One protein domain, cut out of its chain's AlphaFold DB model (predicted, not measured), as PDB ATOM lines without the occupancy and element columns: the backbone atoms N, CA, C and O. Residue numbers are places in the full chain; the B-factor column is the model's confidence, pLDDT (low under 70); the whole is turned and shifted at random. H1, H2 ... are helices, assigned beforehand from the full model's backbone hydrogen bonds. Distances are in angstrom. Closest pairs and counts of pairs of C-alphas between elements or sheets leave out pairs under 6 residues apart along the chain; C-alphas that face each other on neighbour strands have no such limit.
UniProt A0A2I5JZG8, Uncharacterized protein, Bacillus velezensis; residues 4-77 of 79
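This is residues 4 to 77 of the 79 residues of an uncharacterized protein of Bacillus velezensis (UniProt A0A2I5JZG8). Four short helices, H1 to H4, make a body at one end, with H4 in the middle of the domain and crossing H2, and an arm made of H5 and the short H6 reaches away from it. H5 meets H4 only with residues 58 to 59, and after H5 the backbone folds back so that H6 comes near H4 again. The 74 printed residues hold six named helices, H1 to H6 in order, and no named strand; the class is all helix, with mostly crossed packing, no touching pair that has a tilt being at a shallow one. The whole is compact, with a radius of gyration of the C-alphas of 12.9 A, yet elongated, spanning 37 by 24 by 16 A.

Begin at H1, residues 4 to 10, and go on to H2, residues 13 to 22: they are close but not clearly touching, the closest C-alphas, those of Leu 7 and Ile 16, being 7.4 A apart. H3, residues 33 to 38, touches H1, with the C-alphas of Thr 4 and Asp 33 closest at 5.7 A; they run the same way at 38 degrees, only just a steep tilt. Look next at H4, residues 41 to 51, which touches H2, with the C-alphas of Tyr 18 and Val 48 closest at 5.4 A; their steep tilt is 69 degrees, only just short of about perpendicular. H5, residues 58 to 70, touches H4 with residues 58 to 59 alone, opposite ways at a steep tilt of 63 degrees; the closest C-alphas, those of Arg 46 and Asp 59, are 5.2 A apart. H6, residues 74 to 77, only just touches H5, with 3 pairs of C-alphas within 8 A, the closest being those of Lys 63 and Leu 74 at 6.3 A. H1 and H5 are apart, as are H2 and H6. In H1, H2, H3, H4 and H5 every O i to N i+4 pair is within hydrogen-bond range; H6 is too short for such a pair.

Find C-alpha 4 at (27.953, -17.042, -52.624), where H1 begins. H2 runs 14.3 A from C-alpha 13 to C-alpha 22, and H4 15.4 A from C-alpha 41 to C-alpha 51. H5, the longest helix, starts at C-alpha 58 at (11.569, -31.359, -35.893) and covers 17.4 A. H6 ends at C-alpha 77 at (29.412, -29.085, -33.251).

The two C-alphas farthest apart are those of Ser 31 and Ile 69, at 38.1 A. The printed part has no cut and no long link. The mean pLDDT of the printed part is 96.6, and no printed residue is under 70.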
ATOM      1  N   THR A   4      28.432 -15.828 -51.961       94.88
ATOM      2  CA  THR A   4      27.953 -17.042 -52.624       94.88
ATOM      3  C   THR A   4      29.044 -18.098 -52.671       94.88
ATOM      4  O   THR A   4      28.832 -19.219 -52.215       94.88
ATOM      5  N   LYS A   5      30.247 -17.732 -53.128       96.50
ATOM      6  CA  LYS A   5      31.370 -18.671 -53.195       96.50
ATOM      7  C   LYS A   5      31.772 -19.215 -51.820       96.50
ATOM      8  O   LYS A   5      32.003 -20.409 -51.679       96.50
ATOM      9  N   LEU A   6      31.843 -18.355 -50.804       96.81
ATOM     10  CA  LEU A   6      32.188 -18.782 -49.439       96.81
ATOM     11  C   LEU A   6      31.142 -19.731 -48.854       96.81
ATOM     12  O   LEU A   6      31.475 -20.668 -48.130       96.81
ATOM     13  N   LEU A   7      29.872 -19.498 -49.173       95.56
ATOM     14  CA  LEU A   7      28.794 -20.359 -48.726       95.56
ATOM     15  C   LEU A   7      28.840 -21.724 -49.426       95.56
ATOM     16  O   LEU A   7      28.646 -22.740 -48.764       95.56
ATOM     17  N   GLU A   8      29.176 -21.761 -50.718       95.81
ATOM     18  CA  GLU A   8      29.401 -22.996 -51.491       95.81
ATOM     19  C   GLU A   8      30.622 -23.802 -51.010       95.81
ATOM     20  O   GLU A   8      30.649 -25.023 -51.162       95.81
ATOM     21  N   GLU A   9      31.611 -23.154 -50.387       96.81
ATOM     22  CA  GLU A   9      32.721 -23.828 -49.697       96.81
ATOM     23  C   GLU A   9      32.286 -24.430 -48.343       96.81
ATOM     24  O   GLU A   9      32.827 -25.455 -47.923       96.81
ATOM     25  N   LYS A  10      31.299 -23.823 -47.662       95.81
ATOM     26  CA  LYS A  10      30.787 -24.255 -46.345       95.81
ATOM     27  C   LYS A  10      29.710 -25.339 -46.453       95.81
ATOM     28  O   LYS A  10      29.685 -26.256 -45.631       95.81
ATOM     29  N   TYR A  11      28.818 -25.241 -47.438       96.88
ATOM     30  CA  TYR A  11      27.668 -26.125 -47.595       96.88
ATOM     31  C   TYR A  11      27.458 -26.570 -49.048       96.88
ATOM     32  O   TYR A  11      27.641 -25.787 -49.978       96.88
ATOM     33  N   PRO A  12      26.965 -27.803 -49.266       97.12
ATOM     34  CA  PRO A  12      26.487 -28.230 -50.576       97.12
ATOM     35  C   PRO A  12      25.384 -27.313 -51.126       97.12
ATOM     36  O   PRO A  12      24.507 -26.860 -50.387       97.12
ATOM     37  N   ILE A  13      25.364 -27.104 -52.446       96.31
ATOM     38  CA  ILE A  13      24.457 -26.144 -53.100       96.31
ATOM     39  C   ILE A  13      22.967 -26.389 -52.814       96.31
ATOM     40  O   ILE A  13      22.190 -25.444 -52.738       96.31
ATOM     41  N   ASN A  14      22.543 -27.641 -52.626       96.38
ATOM     42  CA  ASN A  14      21.154 -27.962 -52.298       96.38
ATOM     43  C   ASN A  14      20.752 -27.450 -50.907       96.38
ATOM     44  O   ASN A  14      19.631 -26.980 -50.748       96.38
ATOM     45  N   ILE A  15      21.661 -27.489 -49.928       98.12
ATOM     46  CA  ILE A  15      21.428 -26.930 -48.589       98.12
ATOM     47  C   ILE A  15      21.224 -25.421 -48.690       98.12
ATOM     48  O   ILE A  15      20.225 -24.904 -48.200       98.12
ATOM     49  N   ILE A  16      22.108 -24.739 -49.420       97.81
ATOM     50  CA  ILE A  16      22.023 -23.293 -49.664       97.81
ATOM     51  C   ILE A  16      20.686 -22.928 -50.316       97.81
ATOM     52  O   ILE A  16      20.001 -22.006 -49.877       97.81
ATOM     53  N   GLN A  17      20.284 -23.677 -51.346       97.81
ATOM     54  CA  GLN A  17      19.019 -23.455 -52.048       97.81
ATOM     55  C   GLN A  17      17.809 -23.598 -51.123       97.81
ATOM     56  O   GLN A  17      16.901 -22.780 -51.209       97.81
ATOM     57  N   TYR A  18      17.789 -24.591 -50.234       98.31
ATOM     58  CA  TYR A  18      16.682 -24.764 -49.291       98.31
ATOM     59  C   TYR A  18      16.571 -23.604 -48.305       98.31
ATOM     60  O   TYR A  18      15.463 -23.129 -48.066       98.31
ATOM     61  N   VAL A  19      17.698 -23.106 -47.787       98.06
ATOM     62  CA  VAL A  19      17.690 -21.957 -46.870       98.06
ATOM     63  C   VAL A  19      17.240 -20.682 -47.590       98.06
ATOM     64  O   VAL A  19      16.348 -19.997 -47.106       98.06
ATOM     65  N   ARG A  20      17.736 -20.409 -48.807       98.06
ATOM     66  CA  ARG A  20      17.246 -19.281 -49.628       98.06
ATOM     67  C   ARG A  20      15.734 -19.338 -49.840       98.06
ATOM     68  O   ARG A  20      15.031 -18.353 -49.644       98.06
ATOM     69  N   GLN A  21      15.218 -20.509 -50.208       97.69
ATOM     70  CA  GLN A  21      13.785 -20.690 -50.427       97.69
ATOM     71  C   GLN A  21      12.972 -20.563 -49.136       97.69
ATOM     72  O   GLN A  21      11.835 -20.090 -49.172       97.69
ATOM     73  N   ARG A  22      13.552 -20.927 -47.987       96.31
ATOM     74  CA  ARG A  22      12.938 -20.703 -46.677       96.31
ATOM     75  C   ARG A  22      12.790 -19.214 -46.349       96.31
ATOM     76  O   ARG A  22      11.778 -18.858 -45.741       96.31
ATOM     77  N   GLU A  23      13.716 -18.380 -46.815       94.62
ATOM     78  CA  GLU A  23      13.656 -16.910 -46.756       94.62
ATOM     79  C   GLU A  23      12.751 -16.289 -47.841       94.62
ATOM     80  O   GLU A  23      12.614 -15.072 -47.933       94.62
ATOM     81  N   GLY A  24      12.084 -17.112 -48.661       96.12
ATOM     82  CA  GLY A  24      11.188 -16.648 -49.723       96.12
ATOM     83  C   GLY A  24      11.901 -16.224 -51.008       96.12
ATOM     84  O   GLY A  24      11.282 -15.590 -51.862       96.12
ATOM     85  N   LEU A  25      13.179 -16.576 -51.160       97.62
ATOM     86  CA  LEU A  25      13.980 -16.265 -52.339       97.62
ATOM     87  C   LEU A  25      13.902 -17.368 -53.405       97.62
ATOM     88  O   LEU A  25      13.628 -18.540 -53.128       97.62
ATOM     89  N   GLU A  26      14.226 -17.008 -54.644       97.62
ATOM     90  CA  GLU A  26      14.470 -17.987 -55.704       97.62
ATOM     91  C   GLU A  26      15.743 -18.801 -55.417       97.62
ATOM     92  O   GLU A  26      16.704 -18.318 -54.824       97.62
ATOM     93  N   LYS A  27      15.820 -20.043 -55.910       96.00
ATOM     94  CA  LYS A  27      16.945 -20.965 -55.612       96.00
ATOM     95  C   LYS A  27      18.338 -20.374 -55.876       96.00
ATOM     96  O   LYS A  27      19.313 -20.729 -55.213       96.00
ATOM     97  N   LYS A  28      18.453 -19.523 -56.893       95.69
ATOM     98  CA  LYS A  28      19.722 -18.919 -57.330       95.69
ATOM     99  C   LYS A  28      19.896 -17.476 -56.860       95.69
ATOM    100  O   LYS A  28      20.879 -16.847 -57.236       95.69
ATOM    101  N   ASP A  29      18.952 -16.956 -56.088       97.06
ATOM    102  CA  ASP A  29      19.024 -15.609 -55.549       97.06
ATOM    103  C   ASP A  29      19.934 -15.603 -54.315       97.06
ATOM    104  O   ASP A  29      19.571 -16.089 -53.247       97.06
ATOM    105  N   GLY A  30      21.154 -15.097 -54.500       96.50
ATOM    106  CA  GLY A  30      22.169 -14.984 -53.452       96.50
ATOM    107  C   GLY A  30      22.099 -13.689 -52.642       96.50
ATOM    108  O   GLY A  30      23.066 -13.358 -51.958       96.50
ATOM    109  N   SER A  31      21.001 -12.924 -52.729       96.81
ATOM    110  CA  SER A  31      20.862 -11.630 -52.042       96.81
ATOM    111  C   SER A  31      20.992 -11.709 -50.518       96.81
ATOM    112  O   SER A  31      21.370 -10.708 -49.918       96.81
ATOM    113  N   MET A  32      20.752 -12.884 -49.920       96.81
ATOM    114  CA  MET A  32      20.908 -13.142 -48.481       96.81
ATOM    115  C   MET A  32      22.051 -14.112 -48.132       96.81
ATOM    116  O   MET A  32      22.119 -14.638 -47.023       96.81
ATOM    117  N   ASP A  33      22.974 -14.395 -49.059       97.25
ATOM    118  CA  ASP A  33      24.046 -15.371 -48.802       97.25
ATOM    119  C   ASP A  33      24.973 -14.956 -47.655       97.25
ATOM    120  O   ASP A  33      25.571 -15.814 -47.005       97.25
ATOM    121  N   LYS A  34      25.102 -13.651 -47.392       97.00
ATOM    122  CA  LYS A  34      25.890 -13.145 -46.266       97.00
ATOM    123  C   LYS A  34      25.232 -13.515 -44.936       97.00
ATOM    124  O   LYS A  34      25.904 -14.034 -44.052       97.00
ATOM    125  N   GLU A  35      23.936 -13.270 -44.812       97.19
ATOM    126  CA  GLU A  35      23.128 -13.584 -43.640       97.19
ATOM    127  C   GLU A  35      23.127 -15.097 -43.398       97.19
ATOM    128  O   GLU A  35      23.364 -15.545 -42.279       97.19
ATOM    129  N   ILE A  36      22.983 -15.895 -44.463       96.69
ATOM    130  CA  ILE A  36      23.043 -17.359 -44.379       96.69
ATOM    131  C   ILE A  36      24.432 -17.844 -43.939       96.69
ATOM    132  O   ILE A  36      24.553 -18.816 -43.193       96.69
ATOM    133  N   LEU A  37      25.506 -17.176 -44.366       96.38
ATOM    134  CA  LEU A  37      26.863 -17.518 -43.941       96.38
ATOM    135  C   LEU A  37      27.074 -17.300 -42.432       96.38
ATOM    136  O   LEU A  37      27.819 -18.068 -41.810       96.38
ATOM    137  N   GLU A  38      26.415 -16.283 -41.872       95.69
ATOM    138  CA  GLU A  38      26.443 -15.904 -40.454       95.69
ATOM    139  C   GLU A  38      25.539 -16.788 -39.571       95.69
ATOM    140  O   GLU A  38      25.738 -16.824 -38.357       95.69
ATOM    141  N   MET A  39      24.610 -17.553 -40.160       96.38
ATOM    142  CA  MET A  39      23.773 -18.512 -39.432       96.38
ATOM    143  C   MET A  39      24.598 -19.633 -38.784       96.38
ATOM    144  O   MET A  39      25.561 -20.175 -39.351       96.38
ATOM    145  N   SER A  40      24.149 -20.037 -37.598       95.75
ATOM    146  CA  SER A  40      24.601 -21.249 -36.915       95.75
ATOM    147  C   SER A  40      24.211 -22.512 -37.692       95.75
ATOM    148  O   SER A  40      23.292 -22.506 -38.522       95.75
ATOM    149  N   LYS A  41      24.882 -23.640 -37.419       96.12
ATOM    150  CA  LYS A  41      24.536 -24.917 -38.073       96.12
ATOM    151  C   LYS A  41      23.122 -25.348 -37.683       96.12
ATOM    152  O   LYS A  41      22.396 -25.864 -38.531       96.12
ATOM    153  N   SER A  42      22.718 -25.071 -36.445       95.81
ATOM    154  CA  SER A  42      21.354 -25.256 -35.947       95.81
ATOM    155  C   SER A  42      20.302 -24.512 -36.760       95.81
ATOM    156  O   SER A  42      19.289 -25.103 -37.130       95.81
ATOM    157  N   GLU A  43      20.528 -23.231 -37.047       96.12
ATOM    158  CA  GLU A  43      19.578 -22.428 -37.818       96.12
ATOM    159  C   GLU A  43      19.469 -22.937 -39.255       96.12
ATOM    160  O   GLU A  43      18.362 -23.171 -39.734       96.12
ATOM    161  N   VAL A  44      20.606 -23.223 -39.899       97.19
ATOM    162  CA  VAL A  44      20.634 -23.807 -41.249       97.19
ATOM    163  C   VAL A  44      19.886 -25.140 -41.278       97.19
ATOM    164  O   VAL A  44      19.076 -25.384 -42.173       97.19
ATOM    165  N   PHE A  45      20.115 -26.008 -40.291       97.31
ATOM    166  CA  PHE A  45      19.449 -27.305 -40.208       97.31
ATOM    167  C   PHE A  45      17.932 -27.168 -40.035       97.31
ATOM    168  O   PHE A  45      17.168 -27.827 -40.746       97.31
ATOM    169  N   ARG A  46      17.489 -26.279 -39.142       97.00
ATOM    170  CA  ARG A  46      16.069 -25.973 -38.933       97.00
ATOM    171  C   ARG A  46      15.403 -25.480 -40.215       97.00
ATOM    172  O   ARG A  46      14.296 -25.916 -40.530       97.00
ATOM    173  N   ASP A  47      16.072 -24.618 -40.966       97.31
ATOM    174  CA  ASP A  47      15.503 -24.012 -42.168       97.31
ATOM    175  C   ASP A  47      15.430 -25.004 -43.332       97.31
ATOM    176  O   ASP A  47      14.410 -25.068 -44.025       97.31
ATOM    177  N   VAL A  48      16.438 -25.872 -43.470       97.88
ATOM    178  CA  VAL A  48      16.399 -27.023 -44.384       97.88
ATOM    179  C   VAL A  48      15.220 -27.941 -44.063       97.88
ATOM    180  O   VAL A  48      14.481 -28.334 -44.969       97.88
ATOM    181  N   LEU A  49      15.022 -28.289 -42.790       97.75
ATOM    182  CA  LEU A  49      13.920 -29.149 -42.362       97.75
ATOM    183  C   LEU A  49      12.561 -28.509 -42.638       97.75
ATOM    184  O   LEU A  49      11.690 -29.148 -43.232       97.75
ATOM    185  N   ALA A  50      12.398 -27.239 -42.270       96.75
ATOM    186  CA  ALA A  50      11.161 -26.506 -42.486       96.75
ATOM    187  C   ALA A  50      10.799 -26.430 -43.975       96.75
ATOM    188  O   ALA A  50       9.649 -26.685 -44.335       96.75
ATOM    189  N   TRP A  51      11.779 -26.159 -44.844       96.31
ATOM    190  CA  TRP A  51      11.571 -26.160 -46.292       96.31
ATOM    191  C   TRP A  51      11.119 -27.528 -46.829       96.31
ATOM    192  O   TRP A  51      10.287 -27.602 -47.730       96.31
ATOM    193  N   ASN A  52      11.603 -28.622 -46.236       96.25
ATOM    194  CA  ASN A  52      11.219 -29.988 -46.602       96.25
ATOM    195  C   ASN A  52       9.946 -30.492 -45.883       96.25
ATOM    196  O   ASN A  52       9.639 -31.681 -45.939       96.25
ATOM    197  N   GLY A  53       9.185 -29.609 -45.225       96.62
ATOM    198  CA  GLY A  53       7.889 -29.927 -44.611       96.62
ATOM    199  C   GLY A  53       7.949 -30.378 -43.147       96.62
ATOM    200  O   GLY A  53       6.909 -30.639 -42.543       96.62
ATOM    201  N   PHE A  54       9.135 -30.418 -42.541       97.25
ATOM    202  CA  PHE A  54       9.324 -30.771 -41.135       97.25
ATOM    203  C   PHE A  54       9.193 -29.523 -40.248       97.25
ATOM    204  O   PHE A  54      10.168 -28.967 -39.748       97.25
ATOM    205  N   LEU A  55       7.952 -29.070 -40.054       93.88
ATOM    206  CA  LEU A  55       7.617 -27.868 -39.280       93.88
ATOM    207  C   LEU A  55       7.414 -28.150 -37.782       93.88
ATOM    208  O   LEU A  55       6.890 -29.194 -37.406       93.88
ATOM    209  N   GLY A  56       7.721 -27.175 -36.923       89.75
ATOM    210  CA  GLY A  56       7.300 -27.205 -35.516       89.75
ATOM    211  C   GLY A  56       8.218 -27.982 -34.567       89.75
ATOM    212  O   GLY A  56       7.729 -28.699 -33.700       89.75
ATOM    213  N   GLY A  57       9.538 -27.819 -34.699       94.38
ATOM    214  CA  GLY A  57      10.513 -28.359 -33.739       94.38
ATOM    215  C   GLY A  57      11.118 -29.712 -34.121       94.38
ATOM    216  O   GLY A  57      11.726 -30.376 -33.279       94.38
ATOM    217  N   TRP A  58      10.947 -30.138 -35.375       97.56
ATOM    218  CA  TRP A  58      11.569 -31.359 -35.893       97.56
ATOM    219  C   TRP A  58      13.096 -31.324 -35.861       97.56
ATOM    220  O   TRP A  58      13.711 -32.378 -35.752       97.56
ATOM    221  N   ASP A  59      13.705 -30.142 -35.908       96.81
ATOM    222  CA  ASP A  59      15.142 -29.949 -35.727       96.81
ATOM    223  C   ASP A  59      15.617 -30.509 -34.388       96.81
ATOM    224  O   ASP A  59      16.559 -31.300 -34.363       96.81
ATOM    225  N   ARG A  60      14.914 -30.197 -33.294       96.88
ATOM    226  CA  ARG A  60      15.212 -30.769 -31.975       96.88
ATOM    227  C   ARG A  60      14.962 -32.274 -31.946       96.88
ATOM    228  O   ARG A  60      15.830 -33.020 -31.525       96.88
ATOM    229  N   ILE A  61      13.807 -32.723 -32.441       98.06
ATOM    230  CA  ILE A  61      13.434 -34.150 -32.419       98.06
ATOM    231  C   ILE A  61      14.469 -35.003 -33.162       98.06
ATOM    232  O   ILE A  61      14.874 -36.053 -32.672       98.06
ATOM    233  N   ILE A  62      14.915 -34.559 -34.338       98.06
ATOM    234  CA  ILE A  62      15.896 -35.301 -35.132       98.06
ATOM    235  C   ILE A  62      17.272 -35.279 -34.458       98.06
ATOM    236  O   ILE A  62      17.945 -36.308 -34.462       98.06
ATOM    237  N   LYS A  63      17.685 -34.163 -33.844       97.56
ATOM    238  CA  LYS A  63      18.919 -34.120 -33.041       97.56
ATOM    239  C   LYS A  63      18.863 -35.096 -31.864       97.56
ATOM    240  O   LYS A  63      19.780 -35.901 -31.731       97.56
ATOM    241  N   ASP A  64      17.764 -35.107 -31.109       98.19
ATOM    242  CA  ASP A  64      17.547 -36.034 -29.989       98.19
ATOM    243  C   ASP A  64      17.609 -37.499 -30.457       98.19
ATOM    244  O   ASP A  64      18.172 -38.364 -29.783       98.19
ATOM    245  N   TRP A  65      17.049 -37.804 -31.636       98.44
ATOM    246  CA  TRP A  65      17.136 -39.137 -32.236       98.44
ATOM    247  C   TRP A  65      18.565 -39.508 -32.620       98.44
ATOM    248  O   TRP A  65      18.981 -40.638 -32.374       98.44
ATOM    249  N   ILE A  66      19.317 -38.580 -33.213       98.25
ATOM    250  CA  ILE A  66      20.711 -38.813 -33.596       98.25
ATOM    251  C   ILE A  66      21.565 -39.069 -32.351       98.25
ATOM    252  O   ILE A  66      22.335 -40.029 -32.338       98.25
ATOM    253  N   GLU A  67      21.378 -38.291 -31.288       98.12
ATOM    254  CA  GLU A  67      22.055 -38.518 -30.013       98.12
ATOM    255  C   GLU A  67      21.662 -39.871 -29.408       98.12
ATOM    256  O   GLU A  67      22.526 -40.663 -29.045       98.12
ATOM    257  N   SER A  68      20.371 -40.201 -29.384       98.38
ATOM    258  CA  SER A  68      19.884 -41.450 -28.782       98.38
ATOM    259  C   SER A  68      20.321 -42.711 -29.541       98.38
ATOM    260  O   SER A  68      20.555 -43.748 -28.923       98.38
ATOM    261  N   ILE A  69      20.400 -42.654 -30.876       98.56
ATOM    262  CA  ILE A  69      20.709 -43.813 -31.735       98.56
ATOM    263  C   ILE A  69      22.212 -43.948 -31.970       98.56
ATOM    264  O   ILE A  69      22.746 -45.057 -31.937       98.56
ATOM    265  N   TYR A  70      22.891 -42.834 -32.238       98.25
ATOM    266  CA  TYR A  70      24.296 -42.824 -32.641       98.25
ATOM    267  C   TYR A  70      25.238 -42.324 -31.544       98.25
ATOM    268  O   TYR A  70      26.450 -42.438 -31.707       98.25
ATOM    269  N   GLY A  71      24.720 -41.786 -30.436       97.69
ATOM    270  CA  GLY A  71      25.537 -41.200 -29.370       97.69
ATOM    271  C   GLY A  71      26.205 -39.885 -29.773       97.69
ATOM    272  O   GLY A  71      27.213 -39.513 -29.179       97.69
ATOM    273  N   ILE A  72      25.700 -39.211 -30.812       97.50
ATOM    274  CA  ILE A  72      26.285 -37.976 -31.345       97.50
ATOM    275  C   ILE A  72      25.378 -36.803 -30.982       97.50
ATOM    276  O   ILE A  72      24.301 -36.656 -31.556       97.50
ATOM    277  N   ASN A  73      25.842 -35.937 -30.082       96.06
ATOM    278  CA  ASN A  73      25.170 -34.675 -29.799       96.06
ATOM    279  C   ASN A  73      25.583 -33.621 -30.837       96.06
ATOM    280  O   ASN A  73      26.697 -33.099 -30.806       96.06
ATOM    281  N   LEU A  74      24.683 -33.304 -31.772       95.44
ATOM    282  CA  LEU A  74      24.969 -32.348 -32.847       95.44
ATOM    283  C   LEU A  74      25.192 -30.909 -32.352       95.44
ATOM    284  O   LEU A  74      25.906 -30.158 -33.018       95.44
ATOM    285  N   ASP A  75      24.652 -30.533 -31.192       93.19
ATOM    286  CA  ASP A  75      24.808 -29.182 -30.637       93.19
ATOM    287  C   ASP A  75      26.243 -28.919 -30.143       93.19
ATOM    288  O   ASP A  75      26.684 -27.771 -30.063       93.19
ATOM    289  N   GLU A  76      27.033 -29.969 -29.895       94.81
ATOM    290  CA  GLU A  76      28.462 -29.838 -29.579       94.81
ATOM    291  C   GLU A  76      29.299 -29.373 -30.787       94.81
ATOM    292  O   GLU A  76      30.437 -28.921 -30.625       94.81
ATOM    293  N   PHE A  77      28.737 -29.429 -32.000       90.56
ATOM    294  CA  PHE A  77      29.412 -29.085 -33.251       90.56
ATOM    295  C   PHE A  77      29.059 -27.689 -33.782       90.56
ATOM    296  O   PHE A  77      29.370 -27.398 -34.935       90.56
TER     297      PHE A  77